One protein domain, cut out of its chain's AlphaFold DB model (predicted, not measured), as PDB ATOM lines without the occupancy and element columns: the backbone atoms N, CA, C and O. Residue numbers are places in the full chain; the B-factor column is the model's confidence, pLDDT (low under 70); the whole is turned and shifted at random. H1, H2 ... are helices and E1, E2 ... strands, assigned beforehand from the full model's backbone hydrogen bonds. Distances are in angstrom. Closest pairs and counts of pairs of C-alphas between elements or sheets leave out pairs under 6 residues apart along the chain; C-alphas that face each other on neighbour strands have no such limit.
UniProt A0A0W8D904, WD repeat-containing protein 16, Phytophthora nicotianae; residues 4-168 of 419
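This is residues 4 to 168 of the 419 residues of the protein "WD repeat-containing protein 16" of Phytophthora nicotianae (UniProt A0A0W8D904). A strongly twisted six-stranded sheet, E4 E7 E6 E5 E3 E8, forms one end, a layer of helices packs on it with H1 and H5, and a two-stranded ribbon, E1 and E2, lies at the far end beyond the helices. Within the helical layer H1, H2 and H4 lie side by side in a row, with H2 between the other two. The printed part has 165 residues with five named helices and eight named strands, in the order H1 E1 H2 H3 E2 H4 H5 E3 E4 E5 E6 E7 E8; the class is mixed. The large sheet is antiparallel and the ribbon parallel. The whole is compact, with a radius of gyration of the C-alphas of 15.8 A and spans of 44 by 32 by 28 A.

The large sheet runs E4, residues 109 to 111, E7, 156 to 161, E6, 147 to 152, E5, 133 to 138, E3, 101 to 104, and E8, 165 to 168. E5 E6 E7 is a meander, each strand the antiparallel neighbour of the one before, and E4 E5 E6 E7 a Greek key, E4 being the antiparallel neighbour of E7. N 111 and O 159 are 2.9 A apart, N 150 and O 158 2.9 A, N 151 and O 137 2.8 A, N 102 and O 136 2.9 A, and N 103 and O 166 2.8 A, each within hydrogen-bond range. H1, residues 4 to 14, is on this sheet at a height of 4.8 A, over none of its strands; its closest C-alphas to E7 are Ala 8 and Gly 156, 3.8 A. H5, residues 85 to 90, is on the same face at 9.6 A, only just over E6, with 3 of its 6 C-alphas falling on it. H2, residues 34 to 48, is the hub; it touches H1 at Ala 10 and Gly 46, C-alphas 4.1 A apart, at a shallow tilt of 18 degrees, the same way. H2 touches H4, residues 70 to 81, at Arg 37 and Asp 72, C-alphas 4.5 A apart, and H5 with residues 41 to 45 alone, closest at Thr 41 and Leu 89, 6.5 A. H3, residues 50 to 55, touches H1 at Thr 14 and Ser 52, C-alphas 4.1 A apart, and H2 only at the corner, closest at Gly 46 and Ser 52, 6.0 A. E1, residues 21 to 25, and E2, residues 60 to 65, are parallel neighbours, with N 24 and O 62 2.8 A apart; with H2 and H3 between them they form a strand-helix-strand unit, two parallel strands joined through helices, with a right-handed crossover. Every O i to N i+4 pair is within hydrogen-bond range in H1, H3 and H5, and 10 of 11 in H2 and 7 of 8 in H4.

H1 begins at C-alpha 4, (135.515, 138.962, 190.035), and E8 ends at C-alpha 168, (122.259, 142.153, 167.394). H2 is 21.0 A long, H4 and E2 16.4 A each, and E7 16.0 A.

The C-alphas of His 66 and Val 144, the two farthest apart, are 44.8 A apart. The printed part has no cut. The link from E4 to E5, residues 112 to 132, is long; its residues 127 to 128 pair with 109 to 110 of E4, antiparallel. The mean pLDDT of the printed part is 89.1; residues 27 to 35 are under 70.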
ATOM      1  N   SER A   4     136.196 139.558 191.192       73.56
ATOM      2  CA  SER A   4     135.515 138.962 190.035       73.56
ATOM      3  C   SER A   4     134.027 138.700 190.277       73.56
ATOM      4  O   SER A   4     133.207 138.945 189.395       73.56
ATOM      5  N   ASP A   5     133.661 138.265 191.483       81.19
ATOM      6  CA  ASP A   5     132.274 137.952 191.835       81.19
ATOM      7  C   ASP A   5     131.407 139.225 191.858       81.19
ATOM      8  O   ASP A   5     130.221 139.184 191.532       81.19
ATOM      9  N   PHE A   6     131.994 140.378 192.207       84.88
ATOM     10  CA  PHE A   6     131.289 141.660 192.182       84.88
ATOM     11  C   PHE A   6     131.012 142.137 190.756       84.88
ATOM     12  O   PHE A   6     129.912 142.623 190.494       84.88
ATOM     13  N   VAL A   7     131.953 141.950 189.825       89.38
ATOM     14  CA  VAL A   7     131.726 142.238 188.396       89.38
ATOM     15  C   VAL A   7     130.678 141.295 187.821       89.38
ATOM     16  O   VAL A   7     129.788 141.728 187.090       89.38
ATOM     17  N   ALA A   8     130.741 140.012 188.178       91.00
ATOM     18  CA  ALA A   8     129.750 139.024 187.777       91.00
ATOM     19  C   ALA A   8     128.341 139.421 188.245       91.00
ATOM     20  O   ALA A   8     127.420 139.488 187.427       91.00
ATOM     21  N   LEU A   9     128.182 139.799 189.517       91.88
ATOM     22  CA  LEU A   9     126.919 140.320 190.042       91.88
ATOM     23  C   LEU A   9     126.481 141.597 189.312       91.88
ATOM     24  O   LEU A   9     125.343 141.678 188.851       91.88
ATOM     25  N   ALA A  10     127.373 142.581 189.182       93.81
ATOM     26  CA  ALA A  10     127.059 143.853 188.541       93.81
ATOM     27  C   ALA A  10     126.602 143.653 187.091       93.81
ATOM     28  O   ALA A  10     125.555 144.170 186.717       93.81
ATOM     29  N   SER A  11     127.301 142.818 186.316       95.44
ATOM     30  CA  SER A  11     126.936 142.491 184.932       95.44
ATOM     31  C   SER A  11     125.552 141.855 184.796       95.44
ATOM     32  O   SER A  11     124.839 142.140 183.834       95.44
ATOM     33  N   ALA A  12     125.137 141.031 185.764       95.06
ATOM     34  CA  ALA A  12     123.787 140.480 185.793       95.06
ATOM     35  C   ALA A  12     122.741 141.568 186.083       95.06
ATOM     36  O   ALA A  12     121.693 141.608 185.439       95.06
ATOM     37  N   LEU A  13     123.031 142.474 187.022       94.81
ATOM     38  CA  LEU A  13     122.134 143.573 187.392       94.81
ATOM     39  C   LEU A  13     121.936 144.579 186.253       94.81
ATOM     40  O   LEU A  13     120.814 145.052 186.057       94.81
ATOM     41  N   THR A  14     122.982 144.840 185.464       94.31
ATOM     42  CA  THR A  14     122.953 145.790 184.344       94.31
ATOM     43  C   THR A  14     121.906 145.433 183.286       94.31
ATOM     44  O   THR A  14     121.359 146.317 182.635       94.31
ATOM     45  N   VAL A  15     121.599 144.148 183.094       93.44
ATOM     46  CA  VAL A  15     120.653 143.686 182.056       93.44
ATOM     47  C   VAL A  15     119.502 142.850 182.612       93.44
ATOM     48  O   VAL A  15     118.778 142.195 181.861       93.44
ATOM     49  N   ASN A  16     119.313 142.878 183.931       92.25
ATOM     50  CA  ASN A  16     118.264 142.144 184.624       92.25
ATOM     51  C   ASN A  16     116.863 142.533 184.115       92.25
ATOM     52  O   ASN A  16     116.488 143.699 184.149       92.25
ATOM     53  N   GLN A  17     116.050 141.550 183.721       90.00
ATOM     54  CA  GLN A  17     114.691 141.777 183.198       90.00
ATOM     55  C   GLN A  17     113.570 141.403 184.177       90.00
ATOM     56  O   GLN A  17     112.402 141.670 183.908       90.00
ATOM     57  N   THR A  18     113.890 140.756 185.299       90.31
ATOM     58  CA  THR A  18     112.880 140.094 186.143       90.31
ATOM     59  C   THR A  18     112.784 140.694 187.536       90.31
ATOM     60  O   THR A  18     111.691 140.814 188.088       90.31
ATOM     61  N   VAL A  19     113.916 141.074 188.125       92.81
ATOM     62  CA  VAL A  19     113.974 141.575 189.499       92.81
ATOM     63  C   VAL A  19     113.652 143.065 189.518       92.81
ATOM     64  O   VAL A  19     114.320 143.851 188.855       92.81
ATOM     65  N   ARG A  20     112.650 143.465 190.306       93.81
ATOM     66  CA  ARG A  20     112.283 144.883 190.490       93.81
ATOM     67  C   ARG A  20     112.811 145.490 191.781       93.81
ATOM     68  O   ARG A  20     113.031 146.695 191.842       93.81
ATOM     69  N   LYS A  21     113.033 144.660 192.800       95.50
ATOM     70  CA  LYS A  21     113.559 145.075 194.098       95.50
ATOM     71  C   LYS A  21     114.766 144.228 194.479       95.50
ATOM     72  O   LYS A  21     114.690 143.003 194.411       95.50
ATOM     73  N   LEU A  22     115.837 144.885 194.906       94.50
ATOM     74  CA  LEU A  22     117.072 144.250 195.350       94.50
ATOM     75  C   LEU A  22     117.451 144.752 196.745       94.50
ATOM     76  O   LEU A  22     117.403 145.950 196.997       94.50
ATOM     77  N   GLU A  23     117.863 143.843 197.625       93.81
ATOM     78  CA  GLU A  23     118.485 144.179 198.908       93.81
ATOM     79  C   GLU A  23     119.932 143.684 198.909       93.81
ATOM     80  O   GLU A  23     120.207 142.524 198.599       93.81
ATOM     81  N   ILE A  24     120.858 144.576 199.249       88.50
ATOM     82  CA  ILE A  24     122.288 144.312 199.343       88.50
ATOM     83  C   ILE A  24     122.734 144.672 200.754       88.50
ATOM     84  O   ILE A  24     122.748 145.839 201.147       88.50
ATOM     85  N   GLN A  25     123.151 143.663 201.510       84.19
ATOM     86  CA  GLN A  25     123.816 143.868 202.787       84.19
ATOM     87  C   GLN A  25     125.296 143.550 202.641       84.19
ATOM     88  O   GLN A  25     125.674 142.402 202.413       84.19
ATOM     89  N   LEU A  26     126.138 144.568 202.808       73.00
ATOM     90  CA  LEU A  26     127.574 144.370 202.837       73.00
ATOM     91  C   LEU A  26     128.101 144.318 204.265       73.00
ATOM     92  O   LEU A  26     128.051 145.306 204.992       73.00
ATOM     93  N   SER A  27     128.714 143.194 204.625       65.81
ATOM     94  CA  SER A  27     129.592 143.103 205.789       65.81
ATOM     95  C   SER A  27     131.048 143.097 205.322       65.81
ATOM     96  O   SER A  27     131.602 142.046 204.991       65.81
ATOM     97  N   LEU A  28     131.688 144.265 205.285       60.03
ATOM     98  CA  LEU A  28     133.117 144.379 204.970       60.03
ATOM     99  C   LEU A  28     133.937 144.128 206.246       60.03
ATOM    100  O   LEU A  28     134.562 145.030 206.799       60.03
ATOM    101  N   GLN A  29     133.913 142.894 206.755       51.56
ATOM    102  CA  GLN A  29     134.806 142.502 207.845       51.56
ATOM    103  C   GLN A  29     136.228 142.300 207.293       51.56
ATOM    104  O   GLN A  29     136.488 141.390 206.509       51.56
ATOM    105  N   GLY A  30     137.157 143.170 207.699       50.69
ATOM    106  CA  GLY A  30     138.601 142.907 207.642       50.69
ATOM    107  C   GLY A  30     139.313 143.010 206.286       50.69
ATOM    108  O   GLY A  30     140.480 142.640 206.226       50.69
ATOM    109  N   HIS A  31     138.682 143.512 205.219       48.22
ATOM    110  CA  HIS A  31     139.331 143.654 203.903       48.22
ATOM    111  C   HIS A  31     139.674 145.125 203.592       48.22
ATOM    112  O   HIS A  31     138.932 146.039 203.951       48.22
ATOM    113  N   ALA A  32     140.858 145.341 203.005       50.94
ATOM    114  CA  ALA A  32     141.503 146.644 202.811       50.94
ATOM    115  C   ALA A  32     140.663 147.628 201.973       50.94
ATOM    116  O   ALA A  32     139.923 147.214 201.095       50.94
ATOM    117  N   GLN A  33     140.853 148.939 202.169       50.78
ATOM    118  CA  GLN A  33     140.147 150.044 201.484       50.78
ATOM    119  C   GLN A  33     140.006 149.900 199.949       50.78
ATOM    120  O   GLN A  33     139.035 150.392 199.378       50.78
ATOM    121  N   LEU A  34     140.922 149.180 199.288       51.12
ATOM    122  CA  LEU A  34     140.854 148.822 197.864       51.12
ATOM    123  C   LEU A  34     139.559 148.077 197.479       51.12
ATOM    124  O   LEU A  34     139.107 148.201 196.343       51.12
ATOM    125  N   THR A  35     138.919 147.354 198.408       63.56
ATOM    126  CA  THR A  35     137.656 146.644 198.148       63.56
ATOM    127  C   THR A  35     136.427 147.553 198.132       63.56
ATOM    128  O   THR A  35     135.436 147.192 197.508       63.56
ATOM    129  N   THR A  36     136.460 148.725 198.777       74.06
ATOM    130  CA  THR A  36     135.274 149.598 198.880       74.06
ATOM    131  C   THR A  36     135.081 150.438 197.622       74.06
ATOM    132  O   THR A  36     133.985 150.447 197.063       74.06
ATOM    133  N   ARG A  37     136.150 151.071 197.115       80.12
ATOM    134  CA  ARG A  37     136.100 151.841 195.861       80.12
ATOM    135  C   ARG A  37     135.658 150.975 194.685       80.12
ATOM    136  O   ARG A  37     134.753 151.355 193.953       80.12
ATOM    137  N   TYR A  38     136.277 149.805 194.533       84.25
ATOM    138  CA  TYR A  38     135.948 148.879 193.450       84.25
ATOM    139  C   TYR A  38     134.513 148.346 193.545       84.25
ATOM    140  O   TYR A  38     133.838 148.112 192.547       84.25
ATOM    141  N   TRP A  39     134.007 148.172 194.764       85.81
ATOM    142  CA  TRP A  39     132.615 147.796 194.946       85.81
ATOM    143  C   TRP A  39     131.657 148.910 194.511       85.81
ATOM    144  O   TRP A  39     130.669 148.636 193.828       85.81
ATOM    145  N   TRP A  40     131.960 150.166 194.847       89.19
ATOM    146  CA  TRP A  40     131.164 151.304 194.398       89.19
ATOM    147  C   TRP A  40     131.167 151.456 192.876       89.19
ATOM    148  O   TRP A  40     130.109 151.723 192.311       89.19
ATOM    149  N   THR A  41     132.291 151.215 192.196       92.06
ATOM    150  CA  THR A  41     132.324 151.205 190.723       92.06
ATOM    151  C   THR A  41     131.494 150.057 190.145       92.06
ATOM    152  O   THR A  41     130.728 150.271 189.205       92.06
ATOM    153  N   CYS A  42     131.538 148.863 190.747       92.25
ATOM    154  CA  CYS A  42     130.667 147.749 190.357       92.25
ATOM    155  C   CYS A  42     129.179 148.088 190.549       92.25
ATOM    156  O   CYS A  42     128.363 147.798 189.675       92.25
ATOM    157  N   LEU A  43     128.801 148.730 191.659       92.62
ATOM    158  CA  LEU A  43     127.424 149.180 191.868       92.62
ATOM    159  C   LEU A  43     127.002 150.264 190.880       92.62
ATOM    160  O   LEU A  43     125.891 150.194 190.354       92.62
ATOM    161  N   ALA A  44     127.867 151.245 190.617       95.12
ATOM    162  CA  ALA A  44     127.628 152.254 189.593       95.12
ATOM    163  C   ALA A  44     127.324 151.579 188.252       95.12
ATOM    164  O   ALA A  44     126.313 151.885 187.619       95.12
ATOM    165  N   TYR A  45     128.137 150.588 187.876       95.88
ATOM    166  CA  TYR A  45     127.957 149.828 186.646       95.88
ATOM    167  C   TYR A  45     126.631 149.059 186.624       95.88
ATOM    168  O   TYR A  45     125.846 149.199 185.683       95.88
ATOM    169  N   GLY A  46     126.362 148.282 187.674       94.50
ATOM    170  CA  GLY A  46     125.198 147.401 187.769       94.50
ATOM    171  C   GLY A  46     123.862 148.133 187.865       94.50
ATOM    172  O   GLY A  46     122.863 147.680 187.311       94.50
ATOM    173  N   LEU A  47     123.829 149.271 188.561       94.31
ATOM    174  CA  LEU A  47     122.585 149.930 188.969       94.31
ATOM    175  C   LEU A  47     122.316 151.252 188.243       94.31
ATOM    176  O   LEU A  47     121.158 151.624 188.071       94.31
ATOM    177  N   PHE A  48     123.363 151.980 187.843       94.00
ATOM    178  CA  PHE A  48     123.230 153.385 187.441       94.00
ATOM    179  C   PHE A  48     123.892 153.744 186.108       94.00
ATOM    180  O   PHE A  48     123.646 154.850 185.622       94.00
ATOM    181  N   SER A  49     124.678 152.850 185.502       93.81
ATOM    182  CA  SER A  49     125.291 153.067 184.186       93.81
ATOM    183  C   SER A  49     124.245 153.281 183.093       93.81
ATOM    184  O   SER A  49     123.094 152.850 183.213       93.81
ATOM    185  N   LYS A  50     124.653 153.884 181.971       90.25
ATOM    186  CA  LYS A  50     123.784 154.039 180.792       90.25
ATOM    187  C   LYS A  50     123.167 152.716 180.345       90.25
ATOM    188  O   LYS A  50     121.976 152.660 180.042       90.25
ATOM    189  N   ARG A  51     123.960 151.641 180.379       90.06
ATOM    190  CA  ARG A  51     123.506 150.290 180.046       90.06
ATOM    191  C   ARG A  51     122.443 149.801 181.031       90.06
ATOM    192  O   ARG A  51     121.393 149.341 180.591       90.06
ATOM    193  N   SER A  52     122.668 149.972 182.335       92.19
ATOM    194  CA  SER A  52     121.687 149.590 183.360       92.19
ATOM    195  C   SER A  52     120.371 150.351 183.206       92.19
ATOM    196  O   SER A  52     119.301 149.751 183.225       92.19
ATOM    197  N   ARG A  53     120.428 151.655 182.921       89.88
ATOM    198  CA  ARG A  53     119.227 152.472 182.684       89.88
ATOM    199  C   ARG A  53     118.424 152.024 181.462       89.88
ATOM    200  O   ARG A  53     117.207 152.174 181.473       89.88
ATOM    201  N   GLY A  54     119.089 151.508 180.427       87.69
ATOM    202  CA  GLY A  54     118.444 151.064 179.188       87.69
ATOM    203  C   GLY A  54     117.901 149.633 179.223       87.69
ATOM    204  O   GLY A  54     116.970 149.323 178.479       87.69
ATOM    205  N   PHE A  55     118.468 148.762 180.066       89.69
ATOM    206  CA  PHE A  55     118.128 147.335 180.071       89.69
ATOM    207  C   PHE A  55     117.629 146.808 181.414       89.69
ATOM    208  O   PHE A  55     116.846 145.867 181.412       89.69
ATOM    209  N   SER A  56     118.016 147.369 182.555       92.25
ATOM    210  CA  SER A  56     117.596 146.831 183.849       92.25
ATOM    211  C   SER A  56     116.136 147.171 184.168       92.25
ATOM    212  O   SER A  56     115.682 148.307 184.033       92.25
ATOM    213  N   SER A  57     115.390 146.180 184.653       92.19
ATOM    214  CA  SER A  57     114.018 146.312 185.163       92.19
ATOM    215  C   SER A  57     113.958 146.647 186.655       92.19
ATOM    216  O   SER A  57     112.890 146.572 187.262       92.19
ATOM    217  N   LEU A  58     115.094 146.997 187.255       93.88
ATOM    218  CA  LEU A  58     115.190 147.309 188.671       93.88
ATOM    219  C   LEU A  58     114.563 148.677 188.974       93.88
ATOM    220  O   LEU A  58     114.873 149.671 188.325       93.88
ATOM    221  N   GLU A  59     113.688 148.721 189.975       94.81
ATOM    222  CA  GLU A  59     112.926 149.911 190.378       94.81
ATOM    223  C   GLU A  59     113.344 150.409 191.773       94.81
ATOM    224  O   GLU A  59     113.328 151.615 192.031       94.81
ATOM    225  N   SER A  60     113.752 149.486 192.655       96.00
ATOM    226  CA  SER A  60     114.080 149.757 194.057       96.00
ATOM    227  C   SER A  60     115.324 149.005 194.515       96.00
ATOM    228  O   SER A  60     115.462 147.802 194.277       96.00
ATOM    229  N   VAL A  61     116.183 149.695 195.261       95.75
ATOM    230  CA  VAL A  61     117.387 149.115 195.861       95.75
ATOM    231  C   VAL A  61     117.507 149.503 197.333       95.75
ATOM    232  O   VAL A  61     117.433 150.681 197.676       95.75
ATOM    233  N   ASP A  62     117.762 148.503 198.173       95.25
ATOM    234  CA  ASP A  62     118.067 148.648 199.593       95.25
ATOM    235  C   ASP A  62     119.548 148.296 199.802       95.25
ATOM    236  O   ASP A  62     119.960 147.178 199.502       95.25
ATOM    237  N   ILE A  63     120.364 149.229 200.290       91.31
ATOM    238  CA  ILE A  63     121.805 149.041 200.492       91.31
ATOM    239  C   ILE A  63     122.165 149.313 201.949       91.31
ATOM    240  O   ILE A  63     121.917 150.403 202.468       91.31
ATOM    241  N   LYS A  64     122.812 148.342 202.592       88.75
ATOM    242  CA  LYS A  64     123.403 148.490 203.928       88.75
ATOM    243  C   LYS A  64     124.926 148.500 203.825       88.75
ATOM    244  O   LYS A  64     125.508 147.535 203.325       88.75
ATOM    245  N   ILE A  65     125.558 149.574 204.300       84.00
ATOM    246  CA  ILE A  65     127.003 149.827 204.177       84.00
ATOM    247  C   ILE A  65     127.617 150.399 205.460       84.00
ATOM    248  O   ILE A  65     126.923 150.860 206.364       84.00
ATOM    249  N   HIS A  66     128.951 150.405 205.523       78.00
ATOM    250  CA  HIS A  66     129.697 150.984 206.644       78.00
ATOM    251  C   HIS A  66     130.065 152.467 206.451       78.00
ATOM    252  O   HIS A  66     130.250 153.156 207.442       78.00
ATOM    253  N   GLY A  67     130.162 153.000 205.229       78.56
ATOM    254  CA  GLY A  67     130.493 154.418 205.020       78.56
ATOM    255  C   GLY A  67     130.607 154.813 203.550       78.56
ATOM    256  O   GLY A  67     130.598 153.945 202.676       78.56
ATOM    257  N   ILE A  68     130.708 156.121 203.296       83.44
ATOM    258  CA  ILE A  68     130.766 156.715 201.952       83.44
ATOM    259  C   ILE A  68     131.868 157.775 201.935       83.44
ATOM    260  O   ILE A  68     131.700 158.847 202.517       83.44
ATOM    261  N   ALA A  69     132.986 157.479 201.273       86.06
ATOM    262  CA  ALA A  69     134.099 158.415 201.139       86.06
ATOM    263  C   ALA A  69     134.068 159.155 199.794       86.06
ATOM    264  O   ALA A  69     133.702 158.576 198.769       86.06
ATOM    265  N   THR A  70     134.544 160.402 199.762       88.06
ATOM    266  CA  THR A  70     134.703 161.181 198.515       88.06
ATOM    267  C   THR A  70     135.506 160.433 197.443       88.06
ATOM    268  O   THR A  70     135.135 160.417 196.271       88.06
ATOM    269  N   THR A  71     136.587 159.752 197.836       85.81
ATOM    270  CA  THR A  71     137.450 158.997 196.910       85.81
ATOM    271  C   THR A  71     136.728 157.843 196.222       85.81
ATOM    272  O   THR A  71     137.049 157.518 195.080       85.81
ATOM    273  N   ASP A  72     135.761 157.229 196.906       86.25
ATOM    274  CA  ASP A  72     134.955 156.150 196.340       86.25
ATOM    275  C   ASP A  72     133.968 156.700 195.305       86.25
ATOM    276  O   ASP A  72     133.730 156.083 194.265       86.25
ATOM    277  N   MET A  73     133.427 157.892 195.570       91.56
ATOM    278  CA  MET A  73     132.395 158.516 194.745       91.56
ATOM    279  C   MET A  73     132.919 159.108 193.441       91.56
ATOM    280  O   MET A  73     132.158 159.188 192.482       91.56
ATOM    281  N   ASN A  74     134.210 159.439 193.360       90.06
ATOM    282  CA  ASN A  74     134.829 159.832 192.092       90.06
ATOM    283  C   ASN A  74     134.729 158.695 191.065       90.06
ATOM    284  O   ASN A  74     134.106 158.869 190.026       90.06
ATOM    285  N   GLY A  75     135.209 157.494 191.419       89.69
ATOM    286  CA  GLY A  75     135.110 156.334 190.524       89.69
ATOM    287  C   GLY A  75     133.663 155.922 190.243       89.69
ATOM    288  O   GLY A  75     133.336 155.513 189.133       89.69
ATOM    289  N   PHE A  76     132.772 156.054 191.231       94.19
ATOM    290  CA  PHE A  76     131.339 155.856 191.011       94.19
ATOM    291  C   PHE A  76     130.808 156.795 189.916       94.19
ATOM    292  O   PHE A  76     130.133 156.348 188.989       94.19
ATOM    293  N   ASN A  77     131.120 158.090 190.007       94.25
ATOM    294  CA  ASN A  77     130.654 159.095 189.060       94.25
ATOM    295  C   ASN A  77     131.256 158.904 187.659       94.25
ATOM    296  O   ASN A  77     130.533 159.055 186.672       94.25
ATOM    297  N   ASP A  78     132.529 158.512 187.575       93.38
ATOM    298  CA  ASP A  78     133.199 158.191 186.308       93.38
ATOM    299  C   ASP A  78     132.414 157.102 185.552       93.38
ATOM    300  O   ASP A  78     132.028 157.292 184.402       93.38
ATOM    301  N   ILE A  79     132.018 156.019 186.232       95.44
ATOM    302  CA  ILE A  79     131.200 154.945 185.638       95.44
ATOM    303  C   ILE A  79     129.790 155.411 185.256       95.44
ATOM    304  O   ILE A  79     129.270 155.031 184.207       95.44
ATOM    305  N   VAL A  80     129.135 156.200 186.114       94.25
ATOM    306  CA  VAL A  80     127.763 156.677 185.862       94.25
ATOM    307  C   VAL A  80     127.693 157.586 184.633       94.25
ATOM    308  O   VAL A  80     126.691 157.563 183.911       94.25
ATOM    309  N   THR A  81     128.733 158.390 184.413       93.31
ATOM    310  CA  THR A  81     128.794 159.377 183.327       93.31
ATOM    311  C   THR A  81     129.479 158.862 182.062       93.31
ATOM    312  O   THR A  81     129.236 159.425 180.995       93.31
ATOM    313  N   SER A  82     130.258 157.780 182.153       93.69
ATOM    314  CA  SER A  82     130.977 157.183 181.026       93.69
ATOM    315  C   SER A  82     130.053 156.724 179.886       93.69
ATOM    316  O   SER A  82     128.961 156.184 180.099       93.69
ATOM    317  N   GLU A  83     130.527 156.921 178.654       92.00
ATOM    318  CA  GLU A  83     129.968 156.308 177.441       92.00
ATOM    319  C   GLU A  83     130.352 154.824 177.317       92.00
ATOM    320  O   GLU A  83     129.581 154.035 176.772       92.00
ATOM    321  N   HIS A  84     131.491 154.446 177.907       92.88
ATOM    322  CA  HIS A  84     132.141 153.136 177.806       92.88
ATOM    323  C   HIS A  84     132.325 152.520 179.208       92.88
ATOM    324  O   HIS A  84     133.445 152.381 179.712       92.88
ATOM    325  N   PRO A  85     131.229 152.209 179.927       93.50
ATOM    326  CA  PRO A  85     131.308 151.868 181.342       93.50
ATOM    327  C   PRO A  85     131.972 150.506 181.603       93.50
ATOM    328  O   PRO A  85     132.506 150.309 182.690       93.50
ATOM    329  N   GLU A  86     131.967 149.570 180.645       94.12
ATOM    330  CA  GLU A  86     132.710 148.305 180.748       94.12
ATOM    331  C   GLU A  86     134.231 148.514 180.740       94.12
ATOM    332  O   GLU A  86     134.943 147.895 181.534       94.12
ATOM    333  N   GLU A  87     134.719 149.393 179.863       93.81
ATOM    334  CA  GLU A  87     136.142 149.710 179.723       93.81
ATOM    335  C   GLU A  87     136.655 150.439 180.968       93.81
ATOM    336  O   GLU A  87     137.671 150.040 181.537       93.81
ATOM    337  N   GLU A  88     135.890 151.413 181.468       92.94
ATOM    338  CA  GLU A  88     136.195 152.137 182.708       92.94
ATOM    339  C   GLU A  88     136.168 151.208 183.938       92.94
ATOM    340  O   GLU A  88     137.060 151.259 184.786       92.94
ATOM    341  N   LEU A  89     135.182 150.303 184.033       91.38
ATOM    342  CA  LEU A  89     135.065 149.364 185.158       91.38
ATOM    343  C   LEU A  89     136.264 148.415 185.252       91.38
ATOM    344  O   LEU A  89     136.705 148.074 186.354       91.38
ATOM    345  N   LEU A  90     136.737 147.943 184.100       90.06
ATOM    346  CA  LEU A  90     137.777 146.924 184.001       90.06
ATOM    347  C   LEU A  90     139.172 147.518 183.749       90.06
ATOM    348  O   LEU A  90     140.155 146.781 183.792       90.06
ATOM    349  N   GLY A  91     139.271 148.835 183.540       89.62
ATOM    350  CA  GLY A  91     140.528 149.552 183.325       89.62
ATOM    351  C   GLY A  91     141.162 149.297 181.955       89.62
ATOM    352  O   GLY A  91     142.388 149.278 181.848       89.62
ATOM    353  N   PHE A  92     140.347 149.067 180.924       90.88
ATOM    354  CA  PHE A  92     140.817 148.829 179.560       90.88
ATOM    355  C   PHE A  92     140.776 150.114 178.723       90.88
ATOM    356  O   PHE A  92     139.883 150.937 178.910       90.88
ATOM    357  N   PRO A  93     141.725 150.307 177.791       91.19
ATOM    358  CA  PRO A  93     141.646 151.393 176.827       91.19
ATOM    359  C   PRO A  93     140.536 151.131 175.808       91.19
ATOM    360  O   PRO A  93     140.181 149.977 175.544       91.19
ATOM    361  N   HIS A  94     140.065 152.207 175.183       92.25
ATOM    362  CA  HIS A  94     139.043 152.110 174.153       92.25
ATOM    363  C   HIS A  94     139.499 151.288 172.945       92.25
ATOM    364  O   HIS A  94     140.628 151.438 172.463       92.25
ATOM    365  N   GLY A  95     138.615 150.398 172.492       90.81
ATOM    366  CA  GLY A  95     138.842 149.521 171.345       90.81
ATOM    367  C   GLY A  95     138.848 150.249 169.997       90.81
ATOM    368  O   GLY A  95     138.491 151.415 169.881       90.81
ATOM    369  N   ALA A  96     139.241 149.533 168.941       92.75
ATOM    370  CA  ALA A  96     139.086 150.005 167.562       92.75
ATOM    371  C   ALA A  96     137.650 149.815 167.044       92.75
ATOM    372  O   ALA A  96     137.236 150.466 166.084       92.75
ATOM    373  N   ILE A  97     136.908 148.890 167.655       92.75
ATOM    374  CA  ILE A  97     135.518 148.591 167.345       92.75
ATOM    375  C   ILE A  97     134.641 149.010 168.519       92.75
ATOM    376  O   ILE A  97     134.845 148.549 169.642       92.75
ATOM    377  N   GLU A  98     133.621 149.811 168.210       91.88
ATOM    378  CA  GLU A  98     132.562 150.199 169.142       91.88
ATOM    379  C   GLU A  98     131.950 148.979 169.829       91.88
ATOM    380  O   GLU A  98     131.743 147.912 169.228       91.88
ATOM    381  N   GLU A  99     131.616 149.138 171.102       91.94
ATOM    382  CA  GLU A  99     131.066 148.052 171.885       91.94
ATOM    383  C   GLU A  99     129.698 147.643 171.335       91.94
ATOM    384  O   GLU A  99     128.797 148.459 171.099       91.94
ATOM    385  N   ARG A 100     129.481 146.333 171.192       93.06
ATOM    386  CA  ARG A 100     128.258 145.757 170.616       93.06
ATOM    387  C   ARG A 100     127.634 144.743 171.554       93.06
ATOM    388  O   ARG A 100     128.266 144.258 172.492       93.06
ATOM    389  N   VAL A 101     126.342 144.505 171.363       94.50
ATOM    390  CA  VAL A 101     125.612 143.473 172.099       94.50
ATOM    391  C   VAL A 101     125.537 142.226 171.235       94.50
ATOM    392  O   VAL A 101     125.333 142.310 170.024       94.50
ATOM    393  N   ALA A 102     125.746 141.076 171.860       96.25
ATOM    394  CA  ALA A 102     125.750 139.792 171.194       96.25
ATOM    395  C   ALA A 102     125.086 138.708 172.042       96.25
ATOM    396  O   ALA A 102     124.923 138.833 173.260       96.25
ATOM    397  N   THR A 103     124.709 137.629 171.366       97.00
ATOM    398  CA  THR A 103     124.409 136.344 171.986       97.00
ATOM    399  C   THR A 103     125.638 135.456 171.839       97.00
ATOM    400  O   THR A 103     126.140 135.269 170.731       97.00
ATOM    401  N   LEU A 104     126.137 134.920 172.950       96.94
ATOM    402  CA  LEU A 104     127.143 133.863 172.934       96.94
ATOM    403  C   LEU A 104     126.453 132.536 172.619       96.94
ATOM    404  O   LEU A 104     125.468 132.186 173.277       96.94
ATOM    405  N   LYS A 105     126.962 131.803 171.628       96.94
ATOM    406  CA  LYS A 105     126.430 130.489 171.247       96.94
ATOM    407  C   LYS A 105     126.531 129.482 172.399       96.94
ATOM    408  O   LYS A 105     127.459 129.501 173.205       96.94
ATOM    409  N   GLY A 106     125.558 128.576 172.467       94.62
ATOM    410  CA  GLY A 106     125.586 127.467 173.421       94.62
ATOM    411  C   GLY A 106     126.720 126.489 173.105       94.62
ATOM    412  O   GLY A 106     127.028 126.229 171.945       94.62
ATOM    413  N   GLY A 107     127.341 125.950 174.147       91.69
ATOM    414  CA  GLY A 107     128.495 125.056 174.075       91.69
ATOM    415  C   GLY A 107     129.834 125.769 173.870       91.69
ATOM    416  O   GLY A 107     130.874 125.118 173.959       91.69
ATOM    417  N   SER A 108     129.845 127.085 173.641       92.38
ATOM    418  CA  SER A 108     131.079 127.840 173.425       92.38
ATOM    419  C   SER A 108     131.965 127.871 174.669       92.38
ATOM    420  O   SER A 108     131.491 128.010 175.798       92.38
ATOM    421  N   SER A 109     133.271 127.756 174.439       92.31
ATOM    422  CA  SER A 109     134.300 127.862 175.469       92.31
ATOM    423  C   SER A 109     134.677 129.319 175.735       92.31
ATOM    424  O   SER A 109     134.775 130.126 174.808       92.31
ATOM    425  N   MET A 110     134.945 129.644 176.998       93.50
ATOM    426  CA  MET A 110     135.373 130.972 177.430       93.50
ATOM    427  C   MET A 110     136.520 130.913 178.438       93.50
ATOM    428  O   MET A 110     136.604 130.004 179.271       93.50
ATOM    429  N   ARG A 111     137.390 131.923 178.379       94.00
ATOM    430  CA  ARG A 111     138.393 132.202 179.413       94.00
ATOM    431  C   ARG A 111     137.762 133.114 180.454       94.00
ATOM    432  O   ARG A 111     137.219 134.156 180.098       94.00
ATOM    433  N   TRP A 112     137.840 132.715 181.716       89.19
ATOM    434  CA  TRP A 112     137.148 133.378 182.828       89.19
ATOM    435  C   TRP A 112     138.082 133.741 183.990       89.19
ATOM    436  O   TRP A 112     137.694 134.480 184.889       89.19
ATOM    437  N   GLN A 113     139.320 133.236 183.981       87.06
ATOM    438  CA  GLN A 113     140.332 133.569 184.979       87.06
ATOM    439  C   GLN A 113     141.333 134.566 184.410       87.06
ATOM    440  O   GLN A 113     141.962 134.310 183.382       87.06
ATOM    441  N   PHE A 114     141.514 135.670 185.128       86.00
ATOM    442  CA  PHE A 114     142.415 136.751 184.755       86.00
ATOM    443  C   PHE A 114     143.336 137.100 185.919       86.00
ATOM    444  O   PHE A 114     142.970 136.962 187.090       86.00
ATOM    445  N   ASN A 115     144.547 137.547 185.599       81.94
ATOM    446  CA  ASN A 115     145.461 138.099 186.589       81.94
ATOM    447  C   ASN A 115     145.076 139.553 186.946       81.94
ATOM    448  O   ASN A 115     144.151 140.137 186.386       81.94
ATOM    449  N   TYR A 116     145.815 140.174 187.871       72.06
ATOM    450  CA  TYR A 116     145.564 141.555 188.308       72.06
ATOM    451  C   TYR A 116     145.768 142.622 187.213       72.06
ATOM    452  O   TYR A 116     145.423 143.780 187.432       72.06
ATOM    453  N   ARG A 117     146.358 142.260 186.064       72.69
ATOM    454  CA  ARG A 117     146.520 143.125 184.883       72.69
ATOM    455  C   ARG A 117     145.401 142.929 183.856       72.69
ATOM    456  O   ARG A 117     145.452 143.551 182.804       72.69
ATOM    457  N   GLY A 118     144.429 142.059 184.137       77.38
ATOM    458  CA  GLY A 118     143.368 141.709 183.193       77.38
ATOM    459  C   GLY A 118     143.820 140.757 182.082       77.38
ATOM    460  O   GLY A 118     143.097 140.590 181.103       77.38
ATOM    461  N   GLU A 119     144.988 140.120 182.206       84.25
ATOM    462  CA  GLU A 119     145.474 139.145 181.223       84.25
ATOM    463  C   GLU A 119     144.941 137.742 181.556       84.25
ATOM    464  O   GLU A 119     144.915 137.361 182.735       84.25
ATOM    465  N   PRO A 120     144.517 136.955 180.551       86.00
ATOM    466  CA  PRO A 120     143.940 135.636 180.774       86.00
ATOM    467  C   PRO A 120     144.982 134.645 181.300       86.00
ATOM    468  O   PRO A 120     146.106 134.575 180.798       86.00
ATOM    469  N   ASN A 121     144.588 133.812 182.261       86.75
ATOM    470  CA  ASN A 121     145.397 132.675 182.679       86.75
ATOM    471  C   ASN A 121     145.257 131.528 181.664       86.75
ATOM    472  O   ASN A 121     144.243 130.828 181.646       86.75
ATOM    473  N   LEU A 122     146.268 131.341 180.815       85.69
ATOM    474  CA  LEU A 122     146.249 130.338 179.742       85.69
ATOM    475  C   LEU A 122     146.354 128.890 180.245       85.69
ATOM    476  O   LEU A 122     145.992 127.981 179.505       85.69
ATOM    477  N   ASP A 123     146.788 128.688 181.490       84.00
ATOM    478  CA  ASP A 123     146.887 127.364 182.115       84.00
ATOM    479  C   ASP A 123     145.567 126.927 182.779       84.00
ATOM    480  O   ASP A 123     145.478 125.834 183.337       84.00
ATOM    481  N   SER A 124     144.542 127.789 182.762       84.56
ATOM    482  CA  SER A 124     143.233 127.502 183.354       84.56
ATOM    483  C   SER A 124     142.296 126.783 182.382       84.56
ATOM    484  O   SER A 124     142.283 127.061 181.181       84.56
ATOM    485  N   ASP A 125     141.469 125.881 182.919       86.62
ATOM    486  CA  ASP A 125     140.455 125.185 182.132       86.62
ATOM    487  C   ASP A 125     139.421 126.167 181.566       86.62
ATOM    488  O   ASP A 125     138.864 127.022 182.273       86.62
ATOM    489  N   LEU A 126     139.127 126.001 180.276       89.44
ATOM    490  CA  LEU A 126     138.068 126.742 179.606       89.44
ATOM    491  C   LEU A 126     136.709 126.338 180.177       89.44
ATOM    492  O   LEU A 126     136.383 125.153 180.281       89.44
ATOM    493  N   LEU A 127     135.880 127.331 180.482       89.62
ATOM    494  CA  LEU A 127     134.510 127.097 180.919       89.62
ATOM    495  C   LEU A 127     133.598 127.039 179.691       89.62
ATOM    496  O   LEU A 127     133.718 127.875 178.800       89.62
ATOM    497  N   SER A 128     132.692 126.064 179.623       90.56
ATOM    498  CA  SER A 128     131.679 125.979 178.565       90.56
ATOM    499  C   SER A 128     130.295 126.214 179.154       90.56
ATOM    500  O   SER A 128     129.948 125.634 180.186       90.56
ATOM    501  N   ILE A 129     129.503 127.068 178.503       86.44
ATOM    502  CA  ILE A 129     128.111 127.312 178.884       86.44
ATOM    503  C   ILE A 129     127.218 126.540 177.911       86.44
ATOM    504  O   ILE A 129     127.219 126.853 176.725       86.44
ATOM    505  N   PRO A 130     126.431 125.550 178.362       90.00
ATOM    506  CA  PRO A 130     125.680 124.682 177.455       90.00
ATOM    507  C   PRO A 130     124.555 125.414 176.712       90.00
ATOM    508  O   PRO A 130     124.176 125.017 175.614       90.00
ATOM    509  N   SER A 131     124.009 126.476 177.305       93.12
ATOM    510  CA  SER A 131     122.921 127.270 176.729       93.12
ATOM    511  C   SER A 131     123.443 128.586 176.148       93.12
ATOM    512  O   SER A 131     124.403 129.132 176.690       93.12
ATOM    513  N   PRO A 132     122.812 129.125 175.090       95.19
ATOM    514  CA  PRO A 132     123.133 130.459 174.605       95.19
ATOM    515  C   PRO A 132     122.928 131.525 175.685       95.19
ATOM    516  O   PRO A 132     121.979 131.443 176.469       95.19
ATOM    517  N   VAL A 133     123.787 132.544 175.697       94.88
ATOM    518  CA  VAL A 133     123.714 133.658 176.654       94.88
ATOM    519  C   VAL A 133     123.515 134.963 175.899       94.88
ATOM    520  O   VAL A 133     124.382 135.379 175.138       94.88
ATOM    521  N   SER A 134     122.373 135.617 176.104       93.69
ATOM    522  CA  SER A 134     122.069 136.927 175.514       93.69
ATOM    523  C   SER A 134     122.669 138.080 176.324       93.69
ATOM    524  O   SER A 134     123.110 137.903 177.458       93.69
ATOM    525  N   PHE A 135     122.630 139.289 175.754       94.06
ATOM    526  CA  PHE A 135     123.109 140.531 176.372       94.06
ATOM    527  C   PHE A 135     124.607 140.566 176.704       94.06
ATOM    528  O   PHE A 135     125.044 141.425 177.478       94.06
ATOM    529  N   VAL A 136     125.402 139.704 176.071       95.94
ATOM    530  CA  VAL A 136     126.863 139.753 176.156       95.94
ATOM    531  C   VAL A 136     127.340 141.060 175.532       95.94
ATOM    532  O   VAL A 136     126.887 141.441 174.451       95.94
ATOM    533  N   ARG A 137     128.212 141.782 176.236       96.00
ATOM    534  CA  ARG A 137     128.733 143.083 175.800       96.00
ATOM    535  C   ARG A 137     130.206 142.947 175.452       96.00
ATOM    536  O   ARG A 137     130.983 142.570 176.321       96.00
ATOM    537  N   THR A 138     130.588 143.233 174.210       96.62
ATOM    538  CA  THR A 138     132.012 143.361 173.853       96.62
ATOM    539  C   THR A 138     132.561 144.683 174.368       96.62
ATOM    540  O   THR A 138     131.800 145.639 174.475       96.62
ATOM    541  N   PHE A 139     133.856 144.745 174.659       95.44
ATOM    542  CA  PHE A 139     134.558 145.982 175.015       95.44
ATOM    543  C   PHE A 139     136.033 145.872 174.623       95.44
ATOM    544  O   PHE A 139     136.535 144.753 174.509       95.44
ATOM    545  N   SER A 140     136.724 146.997 174.409       94.25
ATOM    546  CA  SER A 140     138.146 147.020 174.035       94.25
ATOM    547  C   SER A 140     138.486 146.052 172.880       94.25
ATOM    548  O   SER A 140     139.467 145.308 172.922       94.25
ATOM    549  N   ASP A 141     137.612 145.986 171.866       94.31
ATOM    550  CA  ASP A 141     137.756 145.092 170.710       94.31
ATOM    551  C   ASP A 141     138.651 145.748 169.646       94.31
ATOM    552  O   ASP A 141     138.362 146.841 169.158       94.31
ATOM    553  N   ASP A 142     139.738 145.080 169.263       93.38
ATOM    554  CA  ASP A 142     140.676 145.536 168.227       93.38
ATOM    555  C   ASP A 142     140.198 145.236 166.792       93.38
ATOM    556  O   ASP A 142     140.813 145.669 165.817       93.38
ATOM    557  N   GLY A 143     139.108 144.476 166.650       92.19
ATOM    558  CA  GLY A 143     138.511 144.072 165.379       92.19
ATOM    559  C   GLY A 143     139.251 142.970 164.622       92.19
ATOM    560  O   GLY A 143     138.744 142.510 163.598       92.19
ATOM    561  N   VAL A 144     140.410 142.518 165.108       93.88
ATOM    562  CA  VAL A 144     141.280 141.561 164.402       93.88
ATOM    563  C   VAL A 144     141.580 140.308 165.214       93.88
ATOM    564  O   VAL A 144     141.730 139.234 164.634       93.88
ATOM    565  N   SER A 145     141.625 140.408 166.542       92.88
ATOM    566  CA  SER A 145     141.912 139.279 167.418       92.88
ATOM    567  C   SER A 145     140.799 138.234 167.370       92.88
ATOM    568  O   SER A 145     139.607 138.555 167.286       92.88
ATOM    569  N   GLU A 146     141.205 136.964 167.440       94.94
ATOM    570  CA  GLU A 146     140.295 135.817 167.534       94.94
ATOM    571  C   GLU A 146     139.531 135.836 168.862       94.94
ATOM    572  O   GLU A 146     138.323 135.614 168.884       94.94
ATOM    573  N   TRP A 147     140.232 136.130 169.960       94.50
ATOM    574  CA  TRP A 147     139.660 136.241 171.298       94.50
ATOM    575  C   TRP A 147     139.258 137.684 171.574       94.50
ATOM    576  O   TRP A 147     140.077 138.592 171.467       94.50
ATOM    577  N   VAL A 148     137.999 137.878 171.953       95.62
ATOM    578  CA  VAL A 148     137.399 139.191 172.204       95.62
ATOM    579  C   VAL A 148     137.046 139.304 173.678       95.62
ATOM    580  O   VAL A 148     136.479 138.373 174.258       95.62
ATOM    581  N   ASN A 149     137.369 140.448 174.279       96.00
ATOM    582  CA  ASN A 149     136.963 140.775 175.638       96.00
ATOM    583  C   ASN A 149     135.449 141.014 175.695       96.00
ATOM    584  O   ASN A 149     134.880 141.770 174.901       96.00
ATOM    585  N   VAL A 150     134.794 140.346 176.641       96.19
ATOM    586  CA  VAL A 150     133.350 140.429 176.839       96.19
ATOM    587  C   VAL A 150     132.987 140.513 178.313       96.19
ATOM    588  O   VAL A 150     133.641 139.924 179.171       96.19
ATOM    589  N   VAL A 151     131.905 141.228 178.601       96.25
ATOM    590  CA  VAL A 151     131.186 141.137 179.867       96.25
ATOM    591  C   VAL A 151     129.979 140.231 179.652       96.25
ATOM    592  O   VAL A 151     129.072 140.553 178.877       96.25
ATOM    593  N   ILE A 152     129.984 139.082 180.324       95.69
ATOM    594  CA  ILE A 152     128.900 138.099 180.265       95.69
ATOM    595  C   ILE A 152     128.045 138.250 181.533       95.69
ATOM    596  O   ILE A 152     128.590 138.128 182.635       95.69
ATOM    597  N   PRO A 153     126.722 138.483 181.418       94.69
ATOM    598  CA  PRO A 153     125.842 138.622 182.576       94.69
ATOM    599  C   PRO A 153     125.958 137.432 183.536       94.69
ATOM    600  O   PRO A 153     125.734 136.286 183.149       94.69
ATOM    601  N   GLY A 154     126.318 137.703 184.792       92.88
ATOM    602  CA  GLY A 154     126.478 136.682 185.834       92.88
ATOM    603  C   GLY A 154     127.841 135.984 185.863       92.88
ATOM    604  O   GLY A 154     128.098 135.236 186.801       92.88
ATOM    605  N   TYR A 155     128.721 136.259 184.896       91.88
ATOM    606  CA  TYR A 155     130.095 135.739 184.846       91.88
ATOM    607  C   TYR A 155     131.156 136.850 184.865       91.88
ATOM    608  O   TYR A 155     132.294 136.600 185.248       91.88
ATOM    609  N   GLY A 156     130.790 138.090 184.523       93.19
ATOM    610  CA  GLY A 156     131.693 139.239 184.566       93.19
ATOM    611  C   GLY A 156     132.638 139.284 183.366       93.19
ATOM    612  O   GLY A 156     132.213 139.013 182.243       93.19
ATOM    613  N   HIS A 157     133.900 139.669 183.588       93.56
ATOM    614  CA  HIS A 157     134.923 139.737 182.535       93.56
ATOM    615  C   HIS A 157     135.293 138.335 182.050       93.56
ATOM    616  O   HIS A 157     135.681 137.475 182.836       93.56
ATOM    617  N   CYS A 158     135.165 138.112 180.746       94.44
ATOM    618  CA  CYS A 158     135.546 136.889 180.055       94.44
ATOM    619  C   CYS A 158     136.212 137.217 178.709       94.44
ATOM    620  O   CYS A 158     136.099 138.328 178.190       94.44
ATOM    621  N   GLN A 159     136.874 136.226 178.113       95.62
ATOM    622  CA  GLN A 159     137.234 136.243 176.695       95.62
ATOM    623  C   GLN A 159     136.582 135.070 175.982       95.62
ATOM    624  O   GLN A 159     136.604 133.939 176.475       95.62
ATOM    625  N   VAL A 160     136.042 135.338 174.799       95.62
ATOM    626  CA  VAL A 160     135.401 134.342 173.933       95.62
ATOM    627  C   VAL A 160     135.918 134.476 172.511       95.62
ATOM    628  O   VAL A 160     136.385 135.542 172.113       95.62
ATOM    629  N   GLN A 161     135.826 133.405 171.729       95.50
ATOM    630  CA  GLN A 161     136.155 133.474 170.308       95.50
ATOM    631  C   GLN A 161     135.106 134.293 169.547       95.50
ATOM    632  O   GLN A 161     133.900 134.110 169.730       95.50
ATOM    633  N   ARG A 162     135.566 135.161 168.646       95.00
ATOM    634  CA  ARG A 162     134.739 136.077 167.850       95.00
ATOM    635  C   ARG A 162     133.647 135.363 167.054       95.00
ATOM    636  O   ARG A 162     132.527 135.855 166.980       95.00
ATOM    637  N   GLU A 163     133.952 134.197 166.489       96.00
ATOM    638  CA  GLU A 163     133.006 133.392 165.701       96.00
ATOM    639  C   GLU A 163     131.816 132.851 166.513       96.00
ATOM    640  O   GLU A 163     130.788 132.462 165.943       96.00
ATOM    641  N   ASN A 164     131.932 132.856 167.843       96.31
ATOM    642  CA  ASN A 164     130.889 132.411 168.762       96.31
ATOM    643  C   ASN A 164     129.934 133.535 169.189       96.31
ATOM    644  O   ASN A 164     128.983 133.266 169.925       96.31
ATOM    645  N   LEU A 165     130.158 134.771 168.727       96.56
ATOM    646  CA  LEU A 165     129.315 135.928 169.017       96.56
ATOM    647  C   LEU A 165     128.350 136.214 167.863       96.56
ATOM    648  O   LEU A 165     128.758 136.479 166.734       96.56
ATOM    649  N   GLU A 166     127.056 136.220 168.169       96.94
ATOM    650  CA  GLU A 166     125.996 136.635 167.251       96.94
ATOM    651  C   GLU A 166     125.516 138.038 167.627       96.94
ATOM    652  O   GLU A 166     124.771 138.216 168.591       96.94
ATOM    653  N   PHE A 167     125.982 139.049 166.892       95.19
ATOM    654  CA  PHE A 167     125.672 140.452 167.169       95.19
ATOM    655  C   PHE A 167     124.232 140.813 166.802       95.19
ATOM    656  O   PHE A 167     123.728 140.411 165.754       95.19
ATOM    657  N   TYR A 168     123.595 141.625 167.643       93.44
ATOM    658  CA  TYR A 168     122.259 142.153 167.394       93.44
ATOM    659  C   TYR A 168     122.087 143.538 168.018       93.44
ATOM    660  O   TYR A 168     122.772 143.901 168.978       93.44
TER     661      TYR A 168